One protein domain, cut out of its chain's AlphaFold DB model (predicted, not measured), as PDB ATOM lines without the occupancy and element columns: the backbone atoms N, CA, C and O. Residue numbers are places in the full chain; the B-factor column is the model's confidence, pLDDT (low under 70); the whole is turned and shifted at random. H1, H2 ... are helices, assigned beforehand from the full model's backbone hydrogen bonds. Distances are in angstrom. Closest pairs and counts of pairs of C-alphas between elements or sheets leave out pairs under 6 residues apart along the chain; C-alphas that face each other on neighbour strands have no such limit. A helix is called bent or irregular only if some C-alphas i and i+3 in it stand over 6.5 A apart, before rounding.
ATOM      1  N   HIS A   5     -27.497  28.054  24.936       94.12
ATOM      2  CA  HIS A   5     -27.274  28.717  23.642       94.12
ATOM      3  C   HIS A   5     -26.396  27.865  22.728       94.12
ATOM      4  O   HIS A   5     -26.684  27.759  21.536       94.12
ATOM      5  N   MET A   6     -25.365  27.209  23.272       89.06
ATOM      6  CA  MET A   6     -24.562  26.247  22.511       89.06
ATOM      7  C   MET A   6     -25.425  25.115  21.954       89.06
ATOM      8  O   MET A   6     -25.309  24.795  20.769       89.06
ATOM      9  N   LYS A   7     -26.321  24.547  22.771       96.00
ATOM     10  CA  LYS A   7     -27.203  23.471  22.308       96.00
ATOM     11  C   LYS A   7     -28.218  23.958  21.278       96.00
ATOM     12  O   LYS A   7     -28.432  23.273  20.283       96.00
ATOM     13  N   LEU A   8     -28.803  25.143  21.466       96.50
ATOM     14  CA  LEU A   8     -29.698  25.744  20.474       96.50
ATOM     15  C   LEU A   8     -28.989  25.973  19.132       96.50
ATOM     16  O   LEU A   8     -29.561  25.661  18.094       96.50
ATOM     17  N   ASN A   9     -27.733  26.434  19.137       90.06
ATOM     18  CA  ASN A   9     -26.942  26.600  17.912       90.06
ATOM     19  C   ASN A   9     -26.675  25.265  17.204       90.06
ATOM     20  O   ASN A   9     -26.789  25.188  15.984       90.06
ATOM     21  N   GLU A  10     -26.329  24.221  17.960       91.25
ATOM     22  CA  GLU A  10     -26.125  22.869  17.429       91.25
ATOM     23  C   GLU A  10     -27.403  22.345  16.760       91.25
ATOM     24  O   GLU A  10     -27.380  21.955  15.594       91.25
ATOM     25  N   VAL A  11     -28.532  22.387  17.473       95.75
ATOM     26  CA  VAL A  11     -29.805  21.855  16.968       95.75
ATOM     27  C   VAL A  11     -30.352  22.703  15.816       95.75
ATOM     28  O   VAL A  11     -30.892  22.147  14.863       95.75
ATOM     29  N   TYR A  12     -30.153  24.025  15.834       95.81
ATOM     30  CA  TYR A  12     -30.492  24.892  14.703       95.81
ATOM     31  C   TYR A  12     -29.640  24.584  13.464       95.81
ATOM     32  O   TYR A  12     -30.164  24.522  12.355       95.81
ATOM     33  N   GLY A  13     -28.343  24.307  13.637       88.31
ATOM     34  CA  GLY A  13     -27.488  23.842  12.543       88.31
ATOM     35  C   GLY A  13     -27.978  22.525  11.933       88.31
ATOM     36  O   GLY A  13     -28.012  22.390  10.711       88.31
ATOM     37  N   LEU A  14     -28.423  21.581  12.770       91.19
ATOM     38  CA  LEU A  14     -29.029  20.328  12.307       91.19
ATOM     39  C   LEU A  14     -30.356  20.564  11.573       91.19
ATOM     40  O   LEU A  14     -30.589  19.931  10.545       91.19
ATOM     41  N   HIS A  15     -31.194  21.486  12.055       95.38
ATOM     42  CA  HIS A  15     -32.419  21.902  11.369       95.38
ATOM     43  C   HIS A  15     -32.117  22.416   9.955       95.38
ATOM     44  O   HIS A  15     -32.696  21.916   8.991       95.38
ATOM     45  N   LEU A  16     -31.161  23.338   9.807       90.75
ATOM     46  CA  LEU A  16     -30.763  23.853   8.493       90.75
ATOM     47  C   LEU A  16     -30.232  22.737   7.583       90.75
ATOM     48  O   LEU A  16     -30.714  22.577   6.467       90.75
ATOM     49  N   LEU A  17     -29.315  21.901   8.085       87.38
ATOM     50  CA  LEU A  17     -28.763  20.781   7.319       87.38
ATOM     51  C   LEU A  17     -29.852  19.806   6.858       87.38
ATOM     52  O   LEU A  17     -29.820  19.324   5.728       87.38
ATOM     53  N   SER A  18     -30.833  19.521   7.716       94.12
ATOM     54  CA  SER A  18     -31.899  18.568   7.413       94.12
ATOM     55  C   SER A  18     -32.762  18.978   6.218       94.12
ATOM     56  O   SER A  18     -33.390  18.105   5.618       94.12
ATOM     57  N   ARG A  19     -32.791  20.271   5.864       91.00
ATOM     58  CA  ARG A  19     -33.547  20.822   4.727       91.00
ATOM     59  C   ARG A  19     -32.841  20.596   3.393       91.00
ATOM     60  O   ARG A  19     -33.502  20.302   2.396       91.00
ATOM     61  N   ASP A  20     -31.516  20.673   3.408       85.12
ATOM     62  CA  ASP A  20     -30.689  20.660   2.198       85.12
ATOM     63  C   ASP A  20     -30.037  19.297   1.931       85.12
ATOM     64  O   ASP A  20     -29.535  19.052   0.837       85.12
ATOM     65  N   ILE A  21     -30.049  18.391   2.911       86.62
ATOM     66  CA  ILE A  21     -29.380  17.099   2.788       86.62
ATOM     67  C   ILE A  21     -30.053  16.176   1.761       86.62
ATOM     68  O   ILE A  21     -31.255  15.892   1.808       86.62
ATOM     69  N   GLU A  22     -29.227  15.623   0.875       84.56
ATOM     70  CA  GLU A  22     -29.574  14.524  -0.017       84.56
ATOM     71  C   GLU A  22     -28.749  13.296   0.370       84.56
ATOM     72  O   GLU A  22     -27.522  13.302   0.303       84.56
ATOM     73  N   HIS A  23     -29.410  12.221   0.801       84.56
ATOM     74  CA  HIS A  23     -28.728  10.977   1.144       84.56
ATOM     75  C   HIS A  23     -28.854   9.997  -0.019       84.56
ATOM     76  O   HIS A  23     -29.958   9.599  -0.396       84.56
ATOM     77  N   GLY A  24     -27.724   9.603  -0.599       84.69
ATOM     78  CA  GLY A  24     -27.684   8.552  -1.607       84.69
ATOM     79  C   GLY A  24     -27.859   7.169  -0.977       84.69
ATOM     80  O   GLY A  24     -27.264   6.875   0.053       84.69
ATOM     81  N   ILE A  25     -28.624   6.286  -1.617       81.06
ATOM     82  CA  ILE A  25     -28.642   4.849  -1.318       81.06
ATOM     83  C   ILE A  25     -28.238   4.035  -2.545       81.06
ATOM     84  O   ILE A  25     -28.502   4.423  -3.688       81.06
ATOM     85  N   ARG A  26     -27.629   2.870  -2.302       80.19
ATOM     86  CA  ARG A  26     -27.258   1.901  -3.339       80.19
ATOM     87  C   ARG A  26     -27.713   0.496  -2.954       80.19
ATOM     88  O   ARG A  26     -27.373   0.006  -1.882       80.19
ATOM     89  N   LYS A  27     -28.451  -0.178  -3.841       77.00
ATOM     90  CA  LYS A  27     -28.853  -1.587  -3.674       77.00
ATOM     91  C   LYS A  27     -28.068  -2.448  -4.668       77.00
ATOM     92  O   LYS A  27     -28.360  -2.447  -5.862       77.00
ATOM     93  N   GLY A  28     -27.044  -3.148  -4.178       83.31
ATOM     94  CA  GLY A  28     -26.161  -3.983  -5.002       83.31
ATOM     95  C   GLY A  28     -25.321  -3.169  -5.994       83.31
ATOM     96  O   GLY A  28     -24.575  -2.271  -5.594       83.31
ATOM     97  N   TYR A  29     -25.449  -3.496  -7.284       83.00
ATOM     98  CA  TYR A  29     -24.718  -2.873  -8.397       83.00
ATOM     99  C   TYR A  29     -25.477  -1.730  -9.089       83.00
ATOM    100  O   TYR A  29     -24.990  -1.183 -10.075       83.00
ATOM    101  N   LEU A  30     -26.675  -1.370  -8.614       76.75
ATOM    102  CA  LEU A  30     -27.417  -0.235  -9.168       76.75
ATOM    103  C   LEU A  30     -26.680   1.089  -8.887       76.75
ATOM    104  O   LEU A  30     -25.969   1.173  -7.886       76.75
ATOM    105  N   PRO A  31     -26.844   2.126  -9.731       78.56
ATOM    106  CA  PRO A  31     -26.284   3.446  -9.459       78.56
ATOM    107  C   PRO A  31     -26.860   4.032  -8.166       78.56
ATOM    108  O   PRO A  31     -27.966   3.671  -7.747       78.56
ATOM    109  N   TRP A  32     -26.111   4.948  -7.549       81.88
ATOM    110  CA  TRP A  32     -26.596   5.738  -6.420       81.88
ATOM    111  C   TRP A  32     -27.874   6.484  -6.804       81.88
ATOM    112  O   TRP A  32     -27.985   7.036  -7.899       81.88
ATOM    113  N   ARG A  33     -28.854   6.477  -5.902       82.06
ATOM    114  CA  ARG A  33     -30.103   7.231  -6.049       82.06
ATOM    115  C   ARG A  33     -30.384   7.989  -4.768       82.06
ATOM    116  O   ARG A  33     -30.122   7.463  -3.689       82.06
ATOM    117  N   VAL A  34     -30.963   9.180  -4.883       83.69
ATOM    118  CA  VAL A  34     -31.426   9.937  -3.718       83.69
ATOM    119  C   VAL A  34     -32.506   9.129  -3.002       83.69
ATOM    120  O   VAL A  34     -33.492   8.688  -3.600       83.69
ATOM    121  N   PHE A  35     -32.317   8.914  -1.708       88.88
ATOM    122  CA  PHE A  35     -33.301   8.284  -0.856       88.88
ATOM    123  C   PHE A  35     -34.355   9.322  -0.486       88.88
ATOM    124  O   PHE A  35     -34.174  10.088   0.450       88.88
ATOM    125  N   ALA A  36     -35.464   9.380  -1.220       85.81
ATOM    126  CA  ALA A  36     -36.482  10.415  -1.008       85.81
ATOM    127  C   ALA A  36     -36.947  10.605   0.462       85.81
ATOM    128  O   ALA A  36     -37.136  11.751   0.866       85.81
ATOM    129  N   PRO A  37     -37.060   9.554   1.312       92.56
ATOM    130  CA  PRO A  37     -37.398   9.708   2.734       92.56
ATOM    131  C   PRO A  37     -36.361  10.448   3.593       92.56
ATOM    132  O   PRO A  37     -36.631  10.694   4.767       92.56
ATOM    133  N   THR A  38     -35.187  10.789   3.052       92.75
ATOM    134  CA  THR A  38     -34.085  11.443   3.780       92.75
ATOM    135  C   THR A  38     -34.563  12.645   4.575       92.75
ATOM    136  O   THR A  38     -34.345  12.703   5.781       92.75
ATOM    137  N   ARG A  39     -35.268  13.574   3.926       94.25
ATOM    138  CA  ARG A  39     -35.703  14.815   4.576       94.25
ATOM    139  C   ARG A  39     -36.590  14.544   5.789       94.25
ATOM    140  O   ARG A  39     -36.352  15.112   6.848       94.25
ATOM    141  N   PHE A  40     -37.522  13.595   5.678       96.81
ATOM    142  CA  PHE A  40     -38.359  13.172   6.803       96.81
ATOM    143  C   PHE A  40     -37.529  12.605   7.959       96.81
ATOM    144  O   PHE A  40     -37.761  12.953   9.112       96.81
ATOM    145  N   ILE A  41     -36.559  11.738   7.658       95.44
ATOM    146  CA  ILE A  41     -35.708  11.097   8.668       95.44
ATOM    147  C   ILE A  41     -34.893  12.142   9.433       95.44
ATOM    148  O   ILE A  41     -34.891  12.132  10.663       95.44
ATOM    149  N   TYR A  42     -34.225  13.049   8.719       96.19
ATOM    150  CA  TYR A  42     -33.374  14.061   9.341       96.19
ATOM    151  C   TYR A  42     -34.185  15.139  10.066       96.19
ATOM    152  O   TYR A  42     -33.820  15.482  11.188       96.19
ATOM    153  N   ALA A  43     -35.311  15.597   9.505       97.75
ATOM    154  CA  ALA A  43     -36.242  16.477  10.215       97.75
ATOM    155  C   ALA A  43     -36.720  15.813  11.514       97.75
ATOM    156  O   ALA A  43     -36.638  16.381  12.597       97.75
ATOM    157  N   PHE A  44     -37.115  14.538  11.453       97.88
ATOM    158  CA  PHE A  44     -37.541  13.838  12.659       97.88
ATOM    159  C   PHE A  44     -36.410  13.701  13.685       97.88
ATOM    160  O   PHE A  44     -36.679  13.768  14.880       97.88
ATOM    161  N   PHE A  45     -35.152  13.513  13.274       96.94
ATOM    162  CA  PHE A  45     -34.038  13.492  14.226       96.94
ATOM    163  C   PHE A  45     -33.863  14.826  14.950       96.94
ATOM    164  O   PHE A  45     -33.666  14.813  16.165       96.94
ATOM    165  N   VAL A  46     -33.999  15.951  14.244       97.50
ATOM    166  CA  VAL A  46     -33.990  17.290  14.854       97.50
ATOM    167  C   VAL A  46     -35.125  17.407  15.864       97.50
ATOM    168  O   VAL A  46     -34.877  17.692  17.038       97.50
ATOM    169  N   PHE A  47     -36.354  17.088  15.455       98.38
ATOM    170  CA  PHE A  47     -37.510  17.056  16.346       98.38
ATOM    171  C   PHE A  47     -37.300  16.140  17.564       98.38
ATOM    172  O   PHE A  47     -37.598  16.533  18.691       98.38
ATOM    173  N   ASN A  48     -36.727  14.950  17.371       97.56
ATOM    174  CA  ASN A  48     -36.415  14.003  18.439       97.56
ATOM    175  C   ASN A  48     -35.424  14.577  19.451       97.56
ATOM    176  O   ASN A  48     -35.607  14.408  20.657       97.56
ATOM    177  N   THR A  49     -34.395  15.284  18.980       97.06
ATOM    178  CA  THR A  49     -33.480  16.017  19.858       97.06
ATOM    179  C   THR A  49     -34.205  17.122  20.619       97.06
ATOM    180  O   THR A  49     -33.969  17.279  21.814       97.06
ATOM    181  N   LEU A  50     -35.108  17.855  19.963       97.94
ATOM    182  CA  LEU A  50     -35.865  18.932  20.591       97.94
ATOM    183  C   LEU A  50     -36.792  18.424  21.698       97.94
ATOM    184  O   LEU A  50     -36.685  18.897  22.824       97.94
ATOM    185  N   TYR A  51     -37.677  17.463  21.435       97.62
ATOM    186  CA  TYR A  51     -38.652  17.055  22.454       97.62
ATOM    187  C   TYR A  51     -38.026  16.231  23.597       97.62
ATOM    188  O   TYR A  51     -38.635  16.081  24.658       97.62
ATOM    189  N   SER A  52     -36.805  15.712  23.423       96.56
ATOM    190  CA  SER A  52     -36.072  14.968  24.463       96.56
ATOM    191  C   SER A  52     -35.458  15.856  25.556       96.56
ATOM    192  O   SER A  52     -34.945  15.330  26.542       96.56
ATOM    193  N   ILE A  53     -35.508  17.180  25.395       97.12
ATOM    194  CA  ILE A  53     -34.954  18.160  26.336       97.12
ATOM    195  C   ILE A  53     -36.101  18.830  27.100       97.12
ATOM    196  O   ILE A  53     -37.097  19.245  26.502       97.12
ATOM    197  N   ASP A  54     -35.942  18.994  28.415       97.25
ATOM    198  CA  ASP A  54     -36.824  19.847  29.213       97.25
ATOM    199  C   ASP A  54     -36.431  21.309  28.982       97.25
ATOM    200  O   ASP A  54     -35.635  21.904  29.714       97.25
ATOM    201  N   TRP A  55     -36.955  21.897  27.909       97.38
ATOM    202  CA  TRP A  55     -36.644  23.275  27.535       97.38
ATOM    203  C   TRP A  55     -37.127  24.295  28.557       97.38
ATOM    204  O   TRP A  55     -36.489  25.333  28.723       97.38
ATOM    205  N   ARG A  56     -38.204  23.999  29.293       96.38
ATOM    206  CA  ARG A  56     -38.680  24.880  30.359       96.38
ATOM    207  C   ARG A  56     -37.636  24.970  31.467       96.38
ATOM    208  O   ARG A  56     -37.260  26.082  31.835       96.38
ATOM    209  N   ALA A  57     -37.154  23.832  31.961       95.81
ATOM    210  CA  ALA A  57     -36.073  23.806  32.943       95.81
ATOM    211  C   ALA A  57     -34.776  24.386  32.358       95.81
ATOM    212  O   ALA A  57     -34.105  25.177  33.020       95.81
ATOM    213  N   SER A  58     -34.465  24.075  31.096       97.12
ATOM    214  CA  SER A  58     -33.232  24.524  30.437       97.12
ATOM    215  C   SER A  58     -33.157  26.040  30.260       97.12
ATOM    216  O   SER A  58     -32.101  26.641  30.450       97.12
ATOM    217  N   PHE A  59     -34.274  26.690  29.916       96.94
ATOM    218  CA  PHE A  59     -34.336  28.150  29.822       96.94
ATOM    219  C   PHE A  59     -34.244  28.817  31.198       96.94
ATOM    220  O   PHE A  59     -33.674  29.899  31.302       96.94
ATOM    221  N   GLN A  60     -34.754  28.175  32.254       96.19
ATOM    222  CA  GLN A  60     -34.673  28.694  33.623       96.19
ATOM    223  C   GLN A  60     -33.265  28.581  34.218       96.19
ATOM    224  O   GLN A  60     -32.828  29.487  34.925       96.19
ATOM    225  N   SER A  61     -32.552  27.488  33.943       96.38
ATOM    226  CA  SER A  61     -31.213  27.221  34.484       96.38
ATOM    227  C   SER A  61     -30.067  27.704  33.584       96.38
ATOM    228  O   SER A  61     -28.907  27.597  33.981       96.38
ATOM    229  N   ALA A  62     -30.369  28.163  32.362       96.56
ATOM    230  CA  ALA A  62     -29.406  28.438  31.288       96.56
ATOM    231  C   ALA A  62     -28.489  27.246  30.920       96.56
ATOM    232  O   ALA A  62     -27.458  27.408  30.266       96.56
ATOM    233  N   THR A  63     -28.867  26.026  31.306       97.06
ATOM    234  CA  THR A  63     -28.114  24.791  31.058       97.06
ATOM    235  C   THR A  63     -29.062  23.702  30.578       97.06
ATOM    236  O   THR A  63     -30.199  23.639  31.026       97.06
ATOM    237  N   VAL A  64     -28.623  22.842  29.661       96.38
ATOM    238  CA  VAL A  64     -29.481  21.779  29.114       96.38
ATOM    239  C   VAL A  64     -29.904  20.809  30.221       96.38
ATOM    240  O   VAL A  64     -29.050  20.194  30.865       96.38
ATOM    241  N   ALA A  65     -31.216  20.665  30.406       95.56
ATOM    242  CA  ALA A  65     -31.854  19.731  31.323       95.56
ATOM    243  C   ALA A  65     -32.520  18.589  30.541       95.56
ATOM    244  O   ALA A  65     -33.316  18.819  29.629       95.56
ATOM    245  N   GLU A  66     -32.202  17.350  30.906       94.50
ATOM    246  CA  GLU A  66     -32.827  16.150  30.341       94.50
ATOM    247  C   GLU A  66     -33.951  15.655  31.258       94.50
ATOM    248  O   GLU A  66     -33.831  15.712  32.487       94.50
ATOM    249  N   TRP A  67     -35.026  15.128  30.659       92.69
ATOM    250  CA  TRP A  67     -36.203  14.636  31.390       92.69
ATOM    251  C   TRP A  67     -35.866  13.581  32.456       92.69
ATOM    252  O   TRP A  67     -36.467  13.584  33.527       92.69
ATOM    253  N   ASP A  68     -34.890  12.710  32.173       85.81
ATOM    254  CA  ASP A  68     -34.543  11.532  32.983       85.81
ATOM    255  C   ASP A  68     -33.333  11.772  33.916       85.81
ATOM    256  O   ASP A  68     -32.619  10.837  34.292       85.81
ATOM    257  N   SER A  69     -33.066  13.028  34.295       78.50
ATOM    258  CA  SER A  69     -32.034  13.329  35.297       78.50
ATOM    259  C   SER A  69     -32.384  12.724  36.671       78.50
ATOM    260  O   SER A  69     -33.545  12.583  37.042       78.50
ATOM    261  N   VAL A  70     -31.359  12.281  37.412       60.59
ATOM    262  CA  VAL A  70     -31.478  11.426  38.613       60.59
ATOM    263  C   VAL A  70     -32.561  11.925  39.587       60.59
ATOM    264  O   VAL A  70     -32.370  12.934  40.261       60.59
ATOM    265  N   GLY A  71     -33.666  11.178  39.702       74.88
ATOM    266  CA  GLY A  71     -34.712  11.392  40.714       74.88
ATOM    267  C   GLY A  71     -36.059  11.929  40.212       74.88
ATOM    268  O   GLY A  71     -36.975  12.052  41.024       74.88
ATOM    269  N   THR A  72     -36.226  12.220  38.918       74.81
ATOM    270  CA  THR A  72     -37.523  12.615  38.338       74.81
ATOM    271  C   THR A  72     -38.349  11.410  37.871       74.81
ATOM    272  O   THR A  72     -37.833  10.339  37.547       74.81
ATOM    273  N   GLN A  73     -39.676  11.570  37.851       87.25
ATOM    274  CA  GLN A  73     -40.585  10.596  37.250       87.25
ATOM    275  C   GLN A  73     -40.325  10.520  35.738       87.25
ATOM    276  O   GLN A  73     -40.420  11.530  35.043       87.25
ATOM    277  N   ARG A  74     -40.041   9.316  35.227       91.81
ATOM    278  CA  ARG A  74     -39.815   9.073  33.796       91.81
ATOM    279  C   ARG A  74     -41.073   9.402  32.993       91.81
ATOM    280  O   ARG A  74     -42.090   8.724  33.138       91.81
ATOM    281  N   LEU A  75     -40.982  10.409  32.128       95.06
ATOM    282  CA  LEU A  75     -42.070  10.787  31.228       95.06
ATOM    283  C   LEU A  75     -42.156   9.828  30.038       95.06
ATOM    284  O   LEU A  75     -41.148   9.394  29.473       95.06
ATOM    285  N   THR A  76     -43.380   9.534  29.614       95.31
ATOM    286  CA  THR A  76     -43.652   8.881  28.335       95.31
ATOM    287  C   THR A  76     -43.322   9.820  27.175       95.31
ATOM    288  O   THR A  76     -43.362  11.041  27.299       95.31
ATOM    289  N   GLU A  77     -43.060   9.263  25.992       94.94
ATOM    290  CA  GLU A  77     -42.769  10.061  24.790       94.94
ATOM    291  C   GLU A  77     -43.913  11.025  24.437       94.94
ATOM    292  O   GLU A  77     -43.673  12.144  23.992       94.94
ATOM    293  N   ARG A  78     -45.164  10.632  24.711       96.12
ATOM    294  CA  ARG A  78     -46.329  11.506  24.531       96.12
ATOM    295  C   ARG A  78     -46.285  12.708  25.475       96.12
ATOM    296  O   ARG A  78     -46.554  13.817  25.033       96.12
ATOM    297  N   GLU A  79     -45.952  12.495  26.747       97.12
ATOM    298  CA  GLU A  79     -45.840  13.576  27.736       97.12
ATOM    299  C   GLU A  79     -44.682  14.521  27.399       97.12
ATOM    300  O   GLU A  79     -44.839  15.736  27.505       97.12
ATOM    301  N   LYS A  80     -43.555  13.990  26.904       97.62
ATOM    302  CA  LYS A  80     -42.430  14.803  26.415       97.62
ATOM    303  C   LYS A  80     -42.828  15.676  25.221       97.62
ATOM    304  O   LYS A  80     -42.552  16.872  25.224       97.62
ATOM    305  N   ILE A  81     -43.526  15.110  24.227       98.19
ATOM    306  CA  ILE A  81     -44.049  15.869  23.076       98.19
ATOM    307  C   ILE A  81     -45.025  16.952  23.548       98.19
ATOM    308  O   ILE A  81     -44.920  18.095  23.114       98.19
ATOM    309  N   GLN A  82     -45.932  16.629  24.472       97.94
ATOM    310  CA  GLN A  82     -46.879  17.600  25.017       97.94
ATOM    311  C   GLN A  82     -46.163  18.754  25.742       97.94
ATOM    312  O   GLN A  82     -46.510  19.917  25.539       97.94
ATOM    313  N   ALA A  83     -45.136  18.462  26.543       97.81
ATOM    314  CA  ALA A  83     -44.337  19.485  27.217       97.81
ATOM    315  C   ALA A  83     -43.524  20.347  26.228       97.81
ATOM    316  O   ALA A  83     -43.404  21.565  26.397       97.81
ATOM    317  N   PHE A  84     -43.015  19.740  25.152       98.25
ATOM    318  CA  PHE A  84     -42.386  20.460  24.045       98.25
ATOM    319  C   PHE A  84     -43.377  21.402  23.340       98.25
ATOM    320  O   PHE A  84     -43.062  22.574  23.132       98.25
ATOM    321  N   VAL A  85     -44.594  20.940  23.041       98.31
ATOM    322  CA  VAL A  85     -45.658  21.768  22.443       98.31
ATOM    323  C   VAL A  85     -46.005  22.947  23.343       98.31
ATOM    324  O   VAL A  85     -46.048  24.081  22.873       98.31
ATOM    325  N   GLN A  86     -46.159  22.713  24.648       97.75
ATOM    326  CA  GLN A  86     -46.379  23.790  25.616       97.75
ATOM    327  C   GLN A  86     -45.238  24.809  25.602       97.75
ATOM    328  O   GLN A  86     -45.491  26.002  25.710       97.75
ATOM    329  N   THR A  87     -43.991  24.372  25.429       97.12
ATOM    330  CA  THR A  87     -42.850  25.290  25.299       97.12
ATOM    331  C   THR A  87     -42.947  26.142  24.032       97.12
ATOM    332  O   THR A  87     -42.656  27.334  24.082       97.12
ATOM    333  N   CYS A  88     -43.369  25.555  22.911       96.62
ATOM    334  CA  CYS A  88     -43.512  26.270  21.640       96.62
ATOM    335  C   CYS A  88     -44.660  27.283  21.659       96.62
ATOM    336  O   CYS A  88     -44.543  28.347  21.058       96.62
ATOM    337  N   VAL A  89     -45.769  26.927  22.311       96.38
ATOM    338  CA  VAL A  89     -47.045  27.647  22.221       96.38
ATOM    339  C   VAL A  89     -47.242  28.644  23.371       96.38
ATOM    340  O   VAL A  89     -47.958  29.629  23.209       96.38
ATOM    341  N   LYS A  90     -46.570  28.465  24.512       95.19
ATOM    342  CA  LYS A  90     -46.712  29.362  25.664       95.19
ATOM    343  C   LYS A  90     -46.318  30.801  25.325       95.19
ATOM    344  O   LYS A  90     -45.159  31.078  25.021       95.19
ATOM    345  N   GLY A  91     -47.262  31.730  25.480       91.06
ATOM    346  CA  GLY A  91     -47.037  33.145  25.185       91.06
ATOM    347  C   GLY A  91     -46.922  33.438  23.687       91.06
ATOM    348  O   GLY A  91     -46.345  34.461  23.308       91.06
ATOM    349  N   THR A  92     -47.434  32.540  22.840       91.25
ATOM    350  CA  THR A  92     -47.566  32.805  21.406       91.25
ATOM    351  C   THR A  92     -48.667  33.822  21.138       91.25
ATOM    352  O   THR A  92     -49.684  33.880  21.829       91.25
ATOM    353  N   SER A  93     -48.453  34.659  20.127       93.31
ATOM    354  CA  SER A  93     -49.482  35.556  19.603       93.31
ATOM    355  C   SER A  93     -50.225  34.893  18.434       93.31
ATOM    356  O   SER A  93     -49.712  33.946  17.831       93.31
ATOM    357  N   PRO A  94     -51.395  35.419  18.023       93.44
ATOM    358  CA  PRO A  94     -52.038  35.002  16.774       93.44
ATOM    359  C   PRO A  94     -51.106  35.073  15.547       93.44
ATOM    360  O   PRO A  94     -51.238  34.281  14.617       93.44
ATOM    361  N   GLU A  95     -50.118  35.974  15.559       93.12
ATOM    362  CA  GLU A  95     -49.109  36.100  14.497       93.12
ATOM    363  C   GLU A  95     -48.146  34.904  14.443       93.12
ATOM    364  O   GLU A  95     -47.655  34.563  13.366       93.12
ATOM    365  N   ASP A  96     -47.861  34.255  15.577       94.12
ATOM    366  CA  ASP A  96     -47.031  33.047  15.613       94.12
ATOM    367  C   ASP A  96     -47.786  31.842  15.032       94.12
ATOM    368  O   ASP A  96     -47.196  31.043  14.301       94.12
ATOM    369  N   PHE A  97     -49.094  31.738  15.294       95.25
ATOM    370  CA  PHE A  97     -49.943  30.722  14.668       95.25
ATOM    371  C   PHE A  97     -50.028  30.922  13.150       95.25
ATOM    372  O   PHE A  97     -49.815  29.989  12.375       95.25
ATOM    373  N   ASP A  98     -50.278  32.152  12.709       94.56
ATOM    374  CA  ASP A  98     -50.300  32.508  11.291       94.56
ATOM    375  C   ASP A  98     -48.926  32.287  10.626       94.56
ATOM    376  O   ASP A  98     -48.832  31.760   9.513       94.56
ATOM    377  N   PHE A  99     -47.827  32.587  11.331       95.50
ATOM    378  CA  PHE A  99     -46.480  32.207  10.904       95.50
ATOM    379  C   PHE A  99     -46.345  30.694  10.699       95.50
ATOM    380  O   PHE A  99     -45.897  30.285   9.628       95.50
ATOM    381  N   PHE A 100     -46.755  29.879  11.673       96.94
ATOM    382  CA  PHE A 100     -46.707  28.420  11.566       96.94
ATOM    383  C   PHE A 100     -47.528  27.919  10.370       96.94
ATOM    384  O   PHE A 100     -47.020  27.160   9.544       96.94
ATOM    385  N   CYS A 101     -48.755  28.417  10.199       97.06
ATOM    386  CA  CYS A 101     -49.618  28.056   9.074       97.06
ATOM    387  C   CYS A 101     -48.980  28.394   7.719       97.06
ATOM    388  O   CYS A 101     -48.973  27.565   6.804       97.06
ATOM    389  N   ARG A 102     -48.404  29.595   7.581       95.94
ATOM    390  CA  ARG A 102     -47.664  29.985   6.370       95.94
ATOM    391  C   ARG A 102     -46.435  29.112   6.137       95.94
ATOM    392  O   ARG A 102     -46.191  28.737   4.993       95.94
ATOM    393  N   ALA A 103     -45.685  28.788   7.189       96.81
ATOM    394  CA  ALA A 103     -44.499  27.944   7.092       96.81
ATOM    395  C   ALA A 103     -44.856  26.539   6.588       96.81
ATOM    396  O   ALA A 103     -44.228  26.066   5.644       96.81
ATOM    397  N   VAL A 104     -45.920  25.920   7.119       97.81
ATOM    398  CA  VAL A 104     -46.411  24.615   6.639       97.81
ATOM    399  C   VAL A 104     -46.757  24.674   5.150       97.81
ATOM    400  O   VAL A 104     -46.280  23.842   4.382       97.81
ATOM    401  N   ARG A 105     -47.536  25.673   4.707       97.62
ATOM    402  CA  ARG A 105     -47.908  25.818   3.285       97.62
ATOM    403  C   ARG A 105     -46.692  26.006   2.383       97.62
ATOM    404  O   ARG A 105     -46.611  25.358   1.343       97.62
ATOM    405  N   ARG A 106     -45.750  26.861   2.794       96.81
ATOM    406  CA  ARG A 106     -44.496  27.091   2.068       96.81
ATOM    407  C   ARG A 106     -43.722  25.786   1.907       96.81
ATOM    408  O   ARG A 106     -43.398  25.421   0.788       96.81
ATOM    409  N   TYR A 107     -43.506  25.038   2.989       97.19
ATOM    410  CA  TYR A 107     -42.749  23.787   2.917       97.19
ATOM    411  C   TYR A 107     -43.467  22.676   2.140       97.19
ATOM    412  O   TYR A 107     -42.801  21.810   1.578       97.19
ATOM    413  N   ILE A 108     -44.803  22.675   2.089       97.19
ATOM    414  CA  ILE A 108     -45.561  21.782   1.198       97.19
ATOM    415  C   ILE A 108     -45.278  22.145  -0.266       97.19
ATOM    416  O   ILE A 108     -45.012  21.264  -1.085       97.19
ATOM    417  N   GLN A 109     -45.288  23.441  -0.582       95.50
ATOM    418  CA  GLN A 109     -45.006  23.944  -1.923       95.50
ATOM    419  C   GLN A 109     -43.556  23.675  -2.349       95.50
ATOM    420  O   GLN A 109     -43.335  23.213  -3.468       95.50
ATOM    421  N   ASP A 110     -42.583  23.872  -1.455       91.62
ATOM    422  CA  ASP A 110     -41.162  23.572  -1.690       91.62
ATOM    423  C   ASP A 110     -40.923  22.075  -1.956       91.62
ATOM    424  O   ASP A 110     -39.994  21.693  -2.667       91.62
ATOM    425  N   ALA A 111     -41.789  21.207  -1.422       93.81
ATOM    426  CA  ALA A 111     -41.785  19.775  -1.706       93.81
ATOM    427  C   ALA A 111     -42.486  19.402  -3.029       93.81
ATOM    428  O   ALA A 111     -42.648  18.216  -3.322       93.81
ATOM    429  N   GLY A 112     -42.912  20.388  -3.826       95.00
ATOM    430  CA  GLY A 112     -43.569  20.185  -5.116       95.00
ATOM    431  C   GLY A 112     -45.031  19.746  -5.014       95.00
ATOM    432  O   GLY A 112     -45.548  19.143  -5.953       95.00
ATOM    433  N   LEU A 113     -45.700  20.014  -3.887       96.25
ATOM    434  CA  LEU A 113     -47.096  19.641  -3.657       96.25
ATOM    435  C   LEU A 113     -48.000  20.871  -3.554       96.25
ATOM    436  O   LEU A 113     -47.636  21.897  -2.986       96.25
ATOM    437  N   HIS A 114     -49.229  20.745  -4.052       97.38
ATOM    438  CA  HIS A 114     -50.298  21.696  -3.745       97.38
ATOM    439  C   HIS A 114     -51.012  21.307  -2.440       97.38
ATOM    440  O   HIS A 114     -51.158  20.121  -2.146       97.38
ATOM    441  N   VAL A 115     -51.548  22.273  -1.684       96.88
ATOM    442  CA  VAL A 115     -52.267  22.002  -0.419       96.88
ATOM    443  C   VAL A 115     -53.415  21.001  -0.608       96.88
ATOM    444  O   VAL A 115     -53.532  20.056   0.163       96.88
ATOM    445  N   CYS A 116     -54.219  21.139  -1.667       96.88
ATOM    446  CA  CYS A 116     -55.303  20.184  -1.944       96.88
ATOM    447  C   CYS A 116     -54.790  18.767  -2.256       96.88
ATOM    448  O   CYS A 116     -55.457  17.791  -1.926       96.88
ATOM    449  N   GLN A 117     -53.608  18.643  -2.875       97.44
ATOM    450  CA  GLN A 117     -52.975  17.336  -3.083       97.44
ATOM    451  C   GLN A 117     -52.496  16.765  -1.750       97.44
ATOM    452  O   GLN A 117     -52.730  15.593  -1.486       97.44
ATOM    453  N   ALA A 118     -51.888  17.590  -0.891       97.62
ATOM    454  CA  ALA A 118     -51.497  17.176   0.450       97.62
ATOM    455  C   ALA A 118     -52.707  16.657   1.245       97.62
ATOM    456  O   ALA A 118     -52.652  15.534   1.732       97.62
ATOM    457  N   GLU A 119     -53.818  17.405   1.303       97.88
ATOM    458  CA  GLU A 119     -55.060  16.946   1.950       97.88
ATOM    459  C   GLU A 119     -55.526  15.592   1.384       97.88
ATOM    460  O   GLU A 119     -55.771  14.660   2.149       97.88
ATOM    461  N   HIS A 120     -55.571  15.447   0.055       97.56
ATOM    462  CA  HIS A 120     -55.978  14.204  -0.606       97.56
ATOM    463  C   HIS A 120     -55.085  13.003  -0.242       97.56
ATOM    464  O   HIS A 120     -55.591  11.922   0.059       97.56
ATOM    465  N   GLU A 121     -53.764  13.183  -0.216       97.56
ATOM    466  CA  GLU A 121     -52.823  12.122   0.167       97.56
ATOM    467  C   GLU A 121     -53.020  11.674   1.625       97.56
ATOM    468  O   GLU A 121     -52.881  10.486   1.940       97.56
ATOM    469  N   LEU A 122     -53.388  12.596   2.523       97.44
ATOM    470  CA  LEU A 122     -53.695  12.264   3.917       97.44
ATOM    471  C   LEU A 122     -55.033  11.517   4.061       97.44
ATOM    472  O   LEU A 122     -55.154  10.658   4.940       97.44
ATOM    473  N   GLU A 123     -56.024  11.753   3.196       97.06
ATOM    474  CA  GLU A 123     -57.249  10.929   3.146       97.06
ATOM    475  C   GLU A 123     -56.952   9.477   2.753       97.06
ATOM    476  O   GLU A 123     -57.591   8.547   3.240       97.06
ATOM    477  N   GLY A 124     -55.909   9.257   1.951       95.19
ATOM    478  CA  GLY A 124     -55.442   7.923   1.569       95.19
ATOM    479  C   GLY A 124     -54.756   7.128   2.690       95.19
ATOM    480  O   GLY A 124     -54.282   6.015   2.450       95.19
ATOM    481  N   ILE A 125     -54.618   7.676   3.904       94.62
ATOM    482  CA  ILE A 125     -54.065   6.941   5.051       94.62
ATOM    483  C   ILE A 125     -55.048   5.852   5.490       94.62
ATOM    484  O   ILE A 125     -56.150   6.141   5.955       94.62
ATOM    485  N   THR A 126     -54.616   4.594   5.401       92.62
ATOM    486  CA  THR A 126     -55.320   3.454   5.995       92.62
ATOM    487  C   THR A 126     -54.912   3.322   7.463       92.62
ATOM    488  O   THR A 126     -53.735   3.057   7.727       92.62
ATOM    489  N   PRO A 127     -55.830   3.510   8.423       89.19
ATOM    490  CA  PRO A 127     -55.479   3.448   9.833       89.19
ATOM    491  C   PRO A 127     -55.229   2.003  10.274       89.19
ATOM    492  O   PRO A 127     -55.942   1.086   9.873       89.19
ATOM    493  N   ASP A 128     -54.236   1.812  11.135       87.31
ATOM    494  CA  ASP A 128     -53.988   0.552  11.838       87.31
ATOM    495  C   ASP A 128     -54.478   0.630  13.299       87.31
ATOM    496  O   ASP A 128     -54.963   1.665  13.773       87.31
ATOM    497  N   VAL A 129     -54.346  -0.470  14.047       84.06
ATOM    498  CA  VAL A 129     -54.764  -0.541  15.461       84.06
ATOM    499  C   VAL A 129     -54.088   0.546  16.313       84.06
ATOM    500  O   VAL A 129     -54.709   1.075  17.233       84.06
ATOM    501  N   GLY A 130     -52.846   0.924  15.994       82.12
ATOM    502  CA  GLY A 130     -52.074   1.922  16.736       82.12
ATOM    503  C   GLY A 130     -52.347   3.377  16.341       82.12
ATOM    504  O   GLY A 130     -52.042   4.276  17.126       82.12
ATOM    505  N   THR A 131     -52.915   3.619  15.156       88.56
ATOM    506  CA  THR A 131     -53.094   4.958  14.558       88.56
ATOM    507  C   THR A 131     -54.554   5.370  14.363       88.56
ATOM    508  O   THR A 131     -54.826   6.563  14.251       88.56
ATOM    509  N   SER A 132     -55.498   4.422  14.388       90.62
ATOM    510  CA  SER A 132     -56.940   4.653  14.177       90.62
ATOM    511  C   SER A 132     -57.533   5.792  15.006       90.62
ATOM    512  O   SER A 132     -58.304   6.586  14.486       90.62
ATOM    513  N   ARG A 133     -57.133   5.932  16.272       91.88
ATOM    514  CA  ARG A 133     -57.640   6.993  17.160       91.88
ATOM    515  C   ARG A 133     -57.044   8.377  16.896       91.88
ATOM    516  O   ARG A 133     -57.529   9.351  17.455       91.88
ATOM    517  N   PHE A 134     -55.976   8.457  16.106       94.00
ATOM    518  CA  PHE A 134     -55.211   9.686  15.889       94.00
ATOM    519  C   PHE A 134     -55.394  10.252  14.481       94.00
ATOM    520  O   PHE A 134     -55.222  11.447  14.290       94.00
ATOM    521  N   VAL A 135     -55.732   9.413  13.495       96.00
ATOM    522  CA  VAL A 135     -55.776   9.810  12.078       96.00
ATOM    523  C   VAL A 135     -56.796  10.916  11.796       96.00
ATOM    524  O   VAL A 135     -56.480  11.854  11.070       96.00
ATOM    525  N   ASP A 136     -57.988  10.848  12.389       95.75
ATOM    526  CA  ASP A 136     -59.043  11.830  12.127       95.75
ATOM    527  C   ASP A 136     -58.736  13.167  12.805       95.75
ATOM    528  O   ASP A 136     -58.861  14.215  12.172       95.75
ATOM    529  N   ALA A 137     -58.235  13.127  14.045       96.38
ATOM    530  CA  ALA A 137     -57.748  14.311  14.754       96.38
ATOM    531  C   ALA A 137     -56.583  14.972  13.998       96.38
ATOM    532  O   ALA A 137     -56.588  16.180  13.779       96.38
ATOM    533  N   PHE A 138     -55.634  14.169  13.507       97.56
ATOM    534  CA  PHE A 138     -54.522  14.631  12.681       97.56
ATOM    535  C   PHE A 138     -54.996  15.310  11.388       97.56
ATOM    536  O   PHE A 138     -54.542  16.407  11.067       97.56
ATOM    537  N   ARG A 139     -55.918  14.681  10.646       97.44
ATOM    538  CA  ARG A 139     -56.472  15.244   9.405       97.44
ATOM    539  C   ARG A 139     -57.179  16.562   9.668       97.44
ATOM    540  O   ARG A 139     -56.955  17.522   8.937       97.44
ATOM    541  N   GLU A 140     -58.008  16.618  10.702       96.88
ATOM    542  CA  GLU A 140     -58.730  17.838  11.040       96.88
ATOM    543  C   GLU A 140     -57.780  18.956  11.471       96.88
ATOM    544  O   GLU A 140     -57.881  20.076  10.965       96.88
ATOM    545  N   ALA A 141     -56.785  18.640  12.305       97.44
ATOM    546  CA  ALA A 141     -55.756  19.594  12.689       97.44
ATOM    547  C   ALA A 141     -54.987  20.127  11.473       97.44
ATOM    548  O   ALA A 141     -54.787  21.335  11.339       97.44
ATOM    549  N   PHE A 142     -54.626  19.243  10.540       97.94
ATOM    550  CA  PHE A 142     -53.966  19.630   9.301       97.94
ATOM    551  C   PHE A 142     -54.833  20.570   8.460       97.94
ATOM    552  O   PHE A 142     -54.347  21.626   8.057       97.94
ATOM    553  N   ARG A 143     -56.116  20.239   8.238       97.44
ATOM    554  CA  ARG A 143     -57.054  21.086   7.476       97.44
ATOM    555  C   ARG A 143     -57.166  22.480   8.085       97.44
ATOM    556  O   ARG A 143     -57.089  23.465   7.351       97.44
ATOM    557  N   LYS A 144     -57.298  22.583   9.411       96.25
ATOM    558  CA  LYS A 144     -57.355  23.874  10.114       96.25
ATOM    559  C   LYS A 144     -56.099  24.717   9.872       96.25
ATOM    560  O   LYS A 144     -56.208  25.887   9.500       96.25
ATOM    561  N   VAL A 145     -54.917  24.108   9.993       96.44
ATOM    562  CA  VAL A 145     -53.621  24.771   9.765       96.44
ATOM    563  C   VAL A 145     -53.478  25.240   8.313       96.44
ATOM    564  O   VAL A 145     -53.191  26.411   8.042       96.44
ATOM    565  N   VAL A 146     -53.714  24.360   7.335       96.50
ATOM    566  CA  VAL A 146     -53.478  24.712   5.926       96.50
ATOM    567  C   VAL A 146     -54.543  25.630   5.342       96.50
ATOM    568  O   VAL A 146     -54.223  26.384   4.428       96.50
ATOM    569  N   ARG A 147     -55.766  25.649   5.879       94.75
ATOM    570  CA  ARG A 147     -56.822  26.574   5.432       94.75
ATOM    571  C   ARG A 147     -56.735  27.949   6.091       94.75
ATOM    572  O   ARG A 147     -57.218  28.903   5.499       94.75
ATOM    573  N   GLY A 148     -56.064  28.063   7.241       82.88
ATOM    574  CA  GLY A 148     -55.825  29.348   7.905       82.88
ATOM    575  C   GLY A 148     -57.107  29.972   8.429       82.88
ATOM    576  O   GLY A 148     -57.552  30.986   7.904       82.88
ATOM    577  N   GLN A 149     -57.709  29.326   9.427       79.56
ATOM    578  CA  GLN A 149     -58.917  29.830  10.079       79.56
ATOM    579  C   GLN A 149     -58.650  31.104  10.898       79.56
ATOM    580  O   GLN A 149     -57.500  31.514  11.077       79.56
ATOM    581  N   ASP A 150     -59.746  31.706  11.372       82.19
ATOM    582  CA  ASP A 150     -59.777  32.828  12.312       82.19
ATOM    583  C   ASP A 150     -58.799  32.641  13.489       82.19
ATOM    584  O   ASP A 150     -58.396  31.513  13.783       82.19
ATOM    585  N   PRO A 151     -58.413  33.727  14.184       80.94
ATOM    586  CA  PRO A 151     -57.499  33.652  15.318       80.94
ATOM    587  C   PRO A 151     -57.932  32.573  16.316       80.94
ATOM    588  O   PRO A 151     -59.000  32.674  16.921       80.94
ATOM    589  N   ILE A 152     -57.099  31.548  16.491       92.62
ATOM    590  CA  ILE A 152     -57.346  30.485  17.467       92.62
ATOM    591  C   ILE A 152     -56.709  30.834  18.811       92.62
ATOM    592  O   ILE A 152     -55.743  31.601  18.886       92.62
ATOM    593  N   SER A 153     -57.251  30.269  19.887       94.69
ATOM    594  CA  SER A 153     -56.676  30.428  21.224       94.69
ATOM    595  C   SER A 153     -55.348  29.670  21.357       94.69
ATOM    596  O   SER A 153     -55.081  28.719  20.624       94.69
ATOM    597  N   GLU A 154     -54.522  30.060  22.336       94.94
ATOM    598  CA  GLU A 154     -53.278  29.348  22.677       94.94
ATOM    599  C   GLU A 154     -53.547  27.858  22.982       94.94
ATOM    600  O   GLU A 154     -52.813  26.976  22.539       94.94
ATOM    601  N   GLU A 155     -54.639  27.569  23.695       96.31
ATOM    602  CA  GLU A 155     -55.039  26.204  24.048       96.31
ATOM    603  C   GLU A 155     -55.455  25.393  22.816       96.31
ATOM    604  O   GLU A 155     -54.999  24.262  22.646       96.31
ATOM    605  N   GLU A 156     -56.241  25.985  21.911       95.75
ATOM    606  CA  GLU A 156     -56.597  25.327  20.654       95.75
ATOM    607  C   GLU A 156     -55.351  25.079  19.792       95.75
ATOM    608  O   GLU A 156     -55.183  23.973  19.278       95.75
ATOM    609  N   PHE A 157     -54.432  26.046  19.687       96.06
ATOM    610  CA  PHE A 157     -53.189  25.856  18.936       96.06
ATOM    611  C   PHE A 157     -52.342  24.719  19.520       96.06
ATOM    612  O   PHE A 157     -51.857  23.857  18.784       96.06
ATOM    613  N   SER A 158     -52.220  24.673  20.847       97.19
ATOM    614  CA  SER A 158     -51.530  23.601  21.563       97.19
ATOM    615  C   SER A 158     -52.141  22.230  21.252       97.19
ATOM    616  O   SER A 158     -51.413  21.298  20.906       97.19
ATOM    617  N   CYS A 159     -53.473  22.105  21.280       97.19
ATOM    618  CA  CYS A 159     -54.164  20.868  20.915       97.19
ATOM    619  C   CYS A 159     -53.883  20.453  19.464       97.19
ATOM    620  O   CYS A 159     -53.477  19.314  19.228       97.19
ATOM    621  N   LEU A 160     -54.025  21.378  18.506       97.06
ATOM    622  CA  LEU A 160     -53.786  21.100  17.086       97.06
ATOM    623  C   LEU A 160     -52.345  20.642  16.839       97.06
ATOM    624  O   LEU A 160     -52.120  19.623  16.185       97.06
ATOM    625  N   LEU A 161     -51.362  21.368  17.378       97.81
ATOM    626  CA  LEU A 161     -49.951  21.038  17.199       97.81
ATOM    627  C   LEU A 161     -49.603  19.695  17.852       97.81
ATOM    628  O   LEU A 161     -48.873  18.891  17.268       97.81
ATOM    629  N   ASN A 162     -50.160  19.411  19.029       98.06
ATOM    630  CA  ASN A 162     -49.987  18.126  19.692       98.06
ATOM    631  C   ASN A 162     -50.558  16.967  18.859       98.06
ATOM    632  O   ASN A 162     -49.879  15.952  18.693       98.06
ATOM    633  N   ASP A 163     -51.762  17.110  18.303       97.56
ATOM    634  CA  ASP A 163     -52.380  16.071  17.472       97.56
ATOM    635  C   ASP A 163     -51.565  15.799  16.201       97.56
ATOM    636  O   ASP A 163     -51.352  14.638  15.830       97.56
ATOM    637  N   LEU A 164     -51.015  16.855  15.587       98.38
ATOM    638  CA  LEU A 164     -50.093  16.741  14.457       98.38
ATOM    639  C   LEU A 164     -48.839  15.929  14.815       98.38
ATOM    640  O   LEU A 164     -48.516  14.937  14.153       98.38
ATOM    641  N   LEU A 165     -48.136  16.325  15.876       98.31
ATOM    642  CA  LEU A 165     -46.838  15.749  16.234       98.31
ATOM    643  C   LEU A 165     -46.947  14.337  16.813       98.31
ATOM    644  O   LEU A 165     -46.117  13.481  16.501       98.31
ATOM    645  N   VAL A 166     -47.981  14.050  17.609       97.12
ATOM    646  CA  VAL A 166     -48.216  12.700  18.145       97.12
ATOM    647  C   VAL A 166     -48.488  11.713  17.012       97.12
ATOM    648  O   VAL A 166     -47.961  10.596  17.040       97.12
ATOM    649  N   PHE A 167     -49.255  12.105  15.990       97.25
ATOM    650  CA  PHE A 167     -49.471  11.250  14.824       97.25
ATOM    651  C   PHE A 167     -48.174  11.023  14.034       97.25
ATOM    652  O   PHE A 167     -47.841   9.877  13.727       97.25
ATOM    653  N   ILE A 168     -47.390  12.076  13.773       97.44
ATOM    654  CA  ILE A 168     -46.092  11.959  13.080       97.44
ATOM    655  C   ILE A 168     -45.127  11.045  13.854       97.44
ATOM    656  O   ILE A 168     -44.460  10.200  13.256       97.44
ATOM    657  N   TYR A 169     -45.109  11.123  15.186       96.50
ATOM    658  CA  TYR A 169     -44.358  10.194  16.035       96.50
ATOM    659  C   TYR A 169     -44.797   8.728  15.837       96.50
ATOM    660  O   TYR A 169     -43.961   7.820  15.783       96.50
ATOM    661  N   LYS A 170     -46.098   8.456  15.660       94.38
ATOM    662  CA  LYS A 170     -46.580   7.100  15.330       94.38
ATOM    663  C   LYS A 170     -46.139   6.652  13.936       94.38
ATOM    664  O   LYS A 170     -45.693   5.514  13.794       94.38
ATOM    665  N   VAL A 171     -46.187   7.539  12.939       92.88
ATOM    666  CA  VAL A 171     -45.650   7.264  11.594       92.88
ATOM    667  C   VAL A 171     -44.175   6.885  11.682       92.88
ATOM    668  O   VAL A 171     -43.759   5.883  11.103       92.88
ATOM    669  N   ARG A 172     -43.396   7.635  12.462       93.19
ATOM    670  CA  ARG A 172     -41.982   7.362  12.701       93.19
ATOM    671  C   ARG A 172     -41.743   5.964  13.263       93.19
ATOM    672  O   ARG A 172     -40.863   5.253  12.781       93.19
ATOM    673  N   ASN A 173     -42.522   5.547  14.257       88.75
ATOM    674  CA  ASN A 173     -42.395   4.202  14.816       88.75
ATOM    675  C   ASN A 173     -42.682   3.127  13.766       88.75
ATOM    676  O   ASN A 173     -41.959   2.138  13.710       88.75
ATOM    677  N   ASN A 174     -43.652   3.358  12.879       85.81
ATOM    678  CA  ASN A 174     -43.919   2.453  11.765       85.81
ATOM    679  C   ASN A 174     -42.785   2.432  10.720       85.81
ATOM    680  O   ASN A 174     -42.536   1.379  10.136       85.81
ATOM    681  N   VAL A 175     -42.095   3.557  10.504       85.94
ATOM    682  CA  VAL A 175     -40.956   3.685   9.575       85.94
ATOM    683  C   VAL A 175     -39.689   3.003  10.106       85.94
ATOM    684  O   VAL A 175     -39.059   2.263   9.360       85.94
ATOM    685  N   PHE A 176     -39.307   3.220  11.371       79.50
ATOM    686  CA  PHE A 176     -38.039   2.689  11.908       79.50
ATOM    687  C   PHE A 176     -38.159   1.354  12.645       79.50
ATOM    688  O   PHE A 176     -37.174   0.628  12.754       79.50
ATOM    689  N   HIS A 177     -39.327   1.048  13.207       75.81
ATOM    690  CA  HIS A 177     -39.528  -0.129  14.063       75.81
ATOM    691  C   HIS A 177     -40.730  -0.981  13.643       75.81
ATOM    692  O   HIS A 177     -41.005  -2.003  14.269       75.81
ATOM    693  N   GLY A 178     -41.468  -0.553  12.619       79.56
ATOM    694  CA  GLY A 178     -42.648  -1.246  12.129       79.56
ATOM    695  C   GLY A 178     -42.358  -2.160  10.945       79.56
ATOM    696  O   GLY A 178     -41.226  -2.532  10.655       79.56
ATOM    697  N   SER A 179     -43.426  -2.509  10.235       79.31
ATOM    698  CA  SER A 179     -43.410  -3.409   9.077       79.31
ATOM    699  C   SER A 179     -43.095  -2.713   7.745       79.31
ATOM    700  O   SER A 179     -43.182  -3.331   6.680       79.31
ATOM    701  N   LYS A 180     -42.771  -1.412   7.755       84.88
ATOM    702  CA  LYS A 180     -42.474  -0.674   6.523       84.88
ATOM    703  C   LYS A 180     -41.086  -1.059   6.011       84.88
ATOM    704  O   LYS A 180     -40.094  -0.971   6.721       84.88
ATOM    705  N   THR A 181     -41.028  -1.490   4.755       87.38
ATOM    706  CA  THR A 181     -39.786  -1.815   4.054       87.38
ATOM    707  C   THR A 181     -39.308  -0.589   3.279       87.38
ATOM    708  O   THR A 181     -40.058   0.372   3.094       87.38
ATOM    709  N   VAL A 182     -38.075  -0.630   2.765       84.31
ATOM    710  CA  VAL A 182     -37.579   0.395   1.828       84.31
ATOM    711  C   VAL A 182     -38.515   0.542   0.631       84.31
ATOM    712  O   VAL A 182     -38.830   1.665   0.250       84.31
ATOM    713  N   ASP A 183     -39.033  -0.573   0.112       85.25
ATOM    714  CA  ASP A 183     -39.960  -0.580  -1.022       85.25
ATOM    715  C   ASP A 183     -41.275   0.152  -0.680       85.25
ATOM    716  O   ASP A 183     -41.768   0.944  -1.478       85.25
ATOM    717  N   HIS A 184     -41.789  -0.002   0.548       88.38
ATOM    718  CA  HIS A 184     -42.941   0.775   1.019       88.38
ATOM    719  C   HIS A 184     -42.646   2.275   1.151       88.38
ATOM    720  O   HIS A 184     -43.555   3.084   1.004       88.38
ATOM    721  N   MET A 185     -41.408   2.661   1.470       87.81
ATOM    722  CA  MET A 185     -41.027   4.069   1.633       87.81
ATOM    723  C   MET A 185     -40.756   4.781   0.305       87.81
ATOM    724  O   MET A 185     -40.797   6.009   0.261       87.81
ATOM    725  N   VAL A 186     -40.469   4.033  -0.765       87.69
ATOM    726  CA  VAL A 186     -40.275   4.600  -2.108       87.69
ATOM    727  C   VAL A 186     -41.558   4.668  -2.937       87.69
ATOM    728  O   VAL A 186     -41.538   5.221  -4.033       87.69
ATOM    729  N   ASP A 187     -42.668   4.146  -2.414       92.56
ATOM    730  CA  ASP A 187     -43.988   4.275  -3.028       92.56
ATOM    731  C   ASP A 187     -44.384   5.763  -3.173       92.56
ATOM    732  O   ASP A 187     -44.316   6.501  -2.184       92.56
ATOM    733  N   PRO A 188     -44.795   6.246  -4.364       94.94
ATOM    734  CA  PRO A 188     -45.011   7.677  -4.581       94.94
ATOM    735  C   PRO A 188     -46.064   8.322  -3.654       94.94
ATOM    736  O   PRO A 188     -45.764   9.381  -3.100       94.94
ATOM    737  N   PRO A 189     -47.255   7.730  -3.412       95.81
ATOM    738  CA  PRO A 189     -48.173   8.210  -2.372       95.81
ATOM    739  C   PRO A 189     -47.523   8.300  -0.986       95.81
ATOM    740  O   PRO A 189     -47.652   9.305  -0.283       95.81
ATOM    741  N   GLN A 190     -46.761   7.276  -0.583       94.81
ATOM    742  CA  GLN A 190     -46.050   7.307   0.692       94.81
ATOM    743  C   GLN A 190     -45.012   8.434   0.753       94.81
ATOM    744  O   GLN A 190     -44.937   9.115   1.776       94.81
ATOM    745  N   GLN A 191     -44.250   8.663  -0.317       95.19
ATOM    746  CA  GLN A 191     -43.288   9.762  -0.394       95.19
ATOM    747  C   GLN A 191     -43.975  11.121  -0.266       95.19
ATOM    748  O   GLN A 191     -43.521  11.955   0.512       95.19
ATOM    749  N   ARG A 192     -45.111  11.328  -0.946       96.75
ATOM    750  CA  ARG A 192     -45.877  12.578  -0.830       96.75
ATOM    751  C   ARG A 192     -46.388  12.802   0.591       96.75
ATOM    752  O   ARG A 192     -46.253  13.905   1.112       96.75
ATOM    753  N   ARG A 193     -46.878  11.758   1.271       97.50
ATOM    754  CA  ARG A 193     -47.241  11.845   2.698       97.50
ATOM    755  C   ARG A 193     -46.044  12.185   3.586       97.50
ATOM    756  O   ARG A 193     -46.168  13.035   4.462       97.50
ATOM    757  N   LEU A 194     -44.885  11.563   3.355       96.56
ATOM    758  CA  LEU A 194     -43.657  11.880   4.096       96.56
ATOM    759  C   LEU A 194     -43.218  13.329   3.873       96.56
ATOM    760  O   LEU A 194     -42.792  13.968   4.833       96.56
ATOM    761  N   SER A 195     -43.390  13.876   2.668       97.00
ATOM    762  CA  SER A 195     -43.173  15.302   2.407       97.00
ATOM    763  C   SER A 195     -44.087  16.174   3.265       97.00
ATOM    764  O   SER A 195     -43.592  17.086   3.914       97.00
ATOM    765  N   VAL A 196     -45.383  15.851   3.367       98.19
ATOM    766  CA  VAL A 196     -46.323  16.594   4.228       98.19
ATOM    767  C   VAL A 196     -45.906  16.547   5.702       98.19
ATOM    768  O   VAL A 196     -45.882  17.582   6.367       98.19
ATOM    769  N   TYR A 197     -45.526  15.374   6.219       98.25
ATOM    770  CA  TYR A 197     -45.042  15.255   7.599       98.25
ATOM    771  C   TYR A 197     -43.758  16.059   7.824       98.25
ATOM    772  O   TYR A 197     -43.619  16.725   8.845       98.25
ATOM    773  N   THR A 198     -42.847  16.042   6.849       97.94
ATOM    774  CA  THR A 198     -41.608  16.831   6.880       97.94
ATOM    775  C   THR A 198     -41.914  18.329   6.939       97.94
ATOM    776  O   THR A 198     -41.332  19.036   7.756       97.94
ATOM    777  N   SER A 199     -42.875  18.814   6.144       98.19
ATOM    778  CA  SER A 199     -43.297  20.221   6.155       98.19
ATOM    779  C   SER A 199     -43.827  20.668   7.521       98.19
ATOM    780  O   SER A 199     -43.544  21.784   7.956       98.19
ATOM    781  N   ILE A 200     -44.572  19.797   8.212       98.56
ATOM    782  CA  ILE A 200     -45.071  20.054   9.570       98.56
ATOM    783  C   ILE A 200     -43.911  20.102  10.571       98.56
ATOM    784  O   ILE A 200     -43.875  21.006  11.409       98.56
ATOM    785  N   LEU A 201     -42.955  19.171  10.480       98.44
ATOM    786  CA  LEU A 201     -41.777  19.141  11.353       98.44
ATOM    787  C   LEU A 201     -40.929  20.408  11.195       98.44
ATOM    788  O   LEU A 201     -40.698  21.091  12.188       98.44
ATOM    789  N   TYR A 202     -40.581  20.807   9.966       98.12
ATOM    790  CA  TYR A 202     -39.822  22.043   9.738       98.12
ATOM    791  C   TYR A 202     -40.547  23.286  10.254       98.12
ATOM    792  O   TYR A 202     -39.928  24.134  10.889       98.12
ATOM    793  N   ALA A 203     -41.859  23.397  10.028       98.25
ATOM    794  CA  ALA A 203     -42.635  24.521  10.547       98.25
ATOM    795  C   ALA A 203     -42.683  24.537  12.085       98.25
ATOM    796  O   ALA A 203     -42.664  25.604  12.699       98.25
ATOM    797  N   THR A 204     -42.729  23.361  12.712       98.50
ATOM    798  CA  THR A 204     -42.698  23.214  14.174       98.50
ATOM    799  C   THR A 204     -41.335  23.606  14.737       98.50
ATOM    800  O   THR A 204     -41.258  24.304  15.744       98.50
ATOM    801  N   GLU A 205     -40.256  23.185  14.084       98.25
ATOM    802  CA  GLU A 205     -38.883  23.533  14.446       98.25
ATOM    803  C   GLU A 205     -38.654  25.048  14.318       98.25
ATOM    804  O   GLU A 205     -38.179  25.675  15.265       98.25
ATOM    805  N   ASP A 206     -39.100  25.666  13.218       97.19
ATOM    806  CA  ASP A 206     -39.087  27.124  13.029       97.19
ATOM    807  C   ASP A 206     -39.832  27.858  14.161       97.19
ATOM    808  O   ASP A 206     -39.352  28.865  14.697       97.19
ATOM    809  N   LEU A 207     -41.014  27.356  14.540       97.62
ATOM    810  CA  LEU A 207     -41.813  27.905  15.638       97.62
ATOM    811  C   LEU A 207     -41.084  27.777  16.982       97.62
ATOM    812  O   LEU A 207     -41.032  28.746  17.743       97.62
ATOM    813  N   PHE A 208     -40.479  26.621  17.258       98.06
ATOM    814  CA  PHE A 208     -39.685  26.407  18.465       98.06
ATOM    815  C   PHE A 208     -38.533  27.412  18.565       98.06
ATOM    816  O   PHE A 208     -38.357  28.044  19.606       98.06
ATOM    817  N   PHE A 209     -37.768  27.615  17.491       96.88
ATOM    818  CA  PHE A 209     -36.642  28.549  17.512       96.88
ATOM    819  C   PHE A 209     -37.090  29.998  17.732       96.88
ATOM    820  O   PHE A 209     -36.437  30.742  18.468       96.88
ATOM    821  N   ARG A 210     -38.250  30.394  17.193       95.69
ATOM    822  CA  ARG A 210     -38.877  31.680  17.534       95.69
ATOM    823  C   ARG A 210     -39.247  31.773  19.016       95.69
ATOM    824  O   ARG A 210     -38.976  32.802  19.638       95.69
ATOM    825  N   ALA A 211     -39.833  30.722  19.588       95.88
ATOM    826  CA  ALA A 211     -40.172  30.674  21.011       95.88
ATOM    827  C   ALA A 211     -38.915  30.741  21.899       95.88
ATOM    828  O   ALA A 211     -38.892  31.470  22.896       95.88
ATOM    829  N   ALA A 212     -37.831  30.067  21.502       96.19
ATOM    830  CA  ALA A 212     -36.537  30.128  22.175       96.19
ATOM    831  C   ALA A 212     -35.958  31.554  22.160       96.19
ATOM    832  O   ALA A 212     -35.506  32.042  23.199       96.19
ATOM    833  N   CYS A 213     -36.059  32.269  21.030       95.00
ATOM    834  CA  CYS A 213     -35.626  33.665  20.949       95.00
ATOM    835  C   CYS A 213     -36.339  34.580  21.948       95.00
ATOM    836  O   CYS A 213     -35.710  35.460  22.541       95.00
ATOM    837  N   LYS A 214     -37.641  34.359  22.157       94.56
ATOM    838  CA  LYS A 214     -38.442  35.106  23.136       94.56
ATOM    839  C   LYS A 214     -38.108  34.708  24.580       94.56
ATOM    840  O   LYS A 214     -38.160  35.555  25.465       94.56
ATOM    841  N   SER A 215     -37.750  33.444  24.813       95.69
ATOM    842  CA  SER A 215     -37.633  32.861  26.159       95.69
ATOM    843  C   SER A 215     -36.275  33.052  26.834       95.69
ATOM    844  O   SER A 215     -36.230  33.228  28.048       95.69
ATOM    845  N   CYS A 216     -35.163  33.002  26.092       94.31
ATOM    846  CA  CYS A 216     -33.817  32.992  26.693       94.31
ATOM    847  C   CYS A 216     -32.832  33.980  26.054       94.31
ATOM    848  O   CYS A 216     -31.617  33.789  26.141       94.31
ATOM    849  N   ALA A 217     -33.351  35.017  25.382       91.38
ATOM    850  CA  ALA A 217     -32.578  36.014  24.630       91.38
ATOM    851  C   ALA A 217     -31.586  35.410  23.616       91.38
ATOM    852  O   ALA A 217     -30.676  36.096  23.139       91.38
TER     853      ALA A 217
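AT A GLANCE: This is residues 5 to 217 of the 457 residues of an uncharacterized protein of Firmicutes bacterium (UniProt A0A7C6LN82). One long helix, H10, runs through the middle, with the hairpin of H1 and H2 along one side of it and H5 along another. H4, H8 and H6 touch other parts of H10 at steep tilts, H7 packs on H8 and H6 but stays apart from H10, and short H3 and H9 lie near the two ends of H10. Residues 69 to 74 stick out. The printed part has 213 residues, with ten named helices, H1 to H10 in chain order, and no named strand, an all helix class. It is compact, with a radius of gyration of the C-alphas of 17.3 A and spans of 52 by 41 by 33 A.

IN THESE COORDINATES: H10, residues 188 to 216, is 41.8 A long, from C-alpha 188 at (-45.011, 7.677, -4.581) to C-alpha 216 at (-33.817, 32.992, 26.693). H1, residues 5 to 20, begins at C-alpha 5 (-27.274, 28.717, 23.642) and is 23.2 A long; H2, residues 38 to 51, is 20.0 A. H3 is residues 55 to 61, H4 residues 77 to 89, H6 residues 115 to 123 and H9 residues 182 to 186. H5, residues 94 to 110, is 24.3 A long, H7, residues 132 to 147, 23.6 A, and H8, residues 154 to 176, 32.5 A. H7 is irregular: C-alphas 133 and 136 are 7.1 A apart.

HOW THE PARTS SIT: H10 is the hub, touching six helices. H1, H2 and H10 form a bundle, three helices side by side. H2 touches H10 the same way, closest at C-alphas of Phe 40 and Thr 198, 4.9 A. The hairpin H1 and H2 has its closest C-alphas at Ser 18 and Tyr 42, 5.1 A. H5 touches H10 opposite ways, closest C-alphas Tyr 107 and Ser 199, 4.8 A. H4 touches H10 at a steep tilt of 57 degrees, closest C-alphas Cys 88 and Phe 208, 5.0 A. H8 touches H7 at a steep tilt of 55 degrees, closest C-alphas Ala 141 and Leu 160, 5.0 A. H6 and H7 form a hairpin, closest C-alphas Leu 122 and Arg 139, 6.8 A. H7 and H10 are apart. Every O i to N i+4 pair is within hydrogen-bond range in H2, H3, H4, H5, H6, H8, H9 and H10; in H1 and in H7 it is 10 of 12.

THE WHOLE: The two C-alphas farthest apart, those of Tyr 29 and Ser 153, are 54.8 A apart. The printed part has no cut. The links H1 to H2 and H3 to H4 are long; in the first, residues 24 to 25 pair antiparallel with 33 to 34. Mean pLDDT of the printed part is 93.0, and residue 70 is under 70.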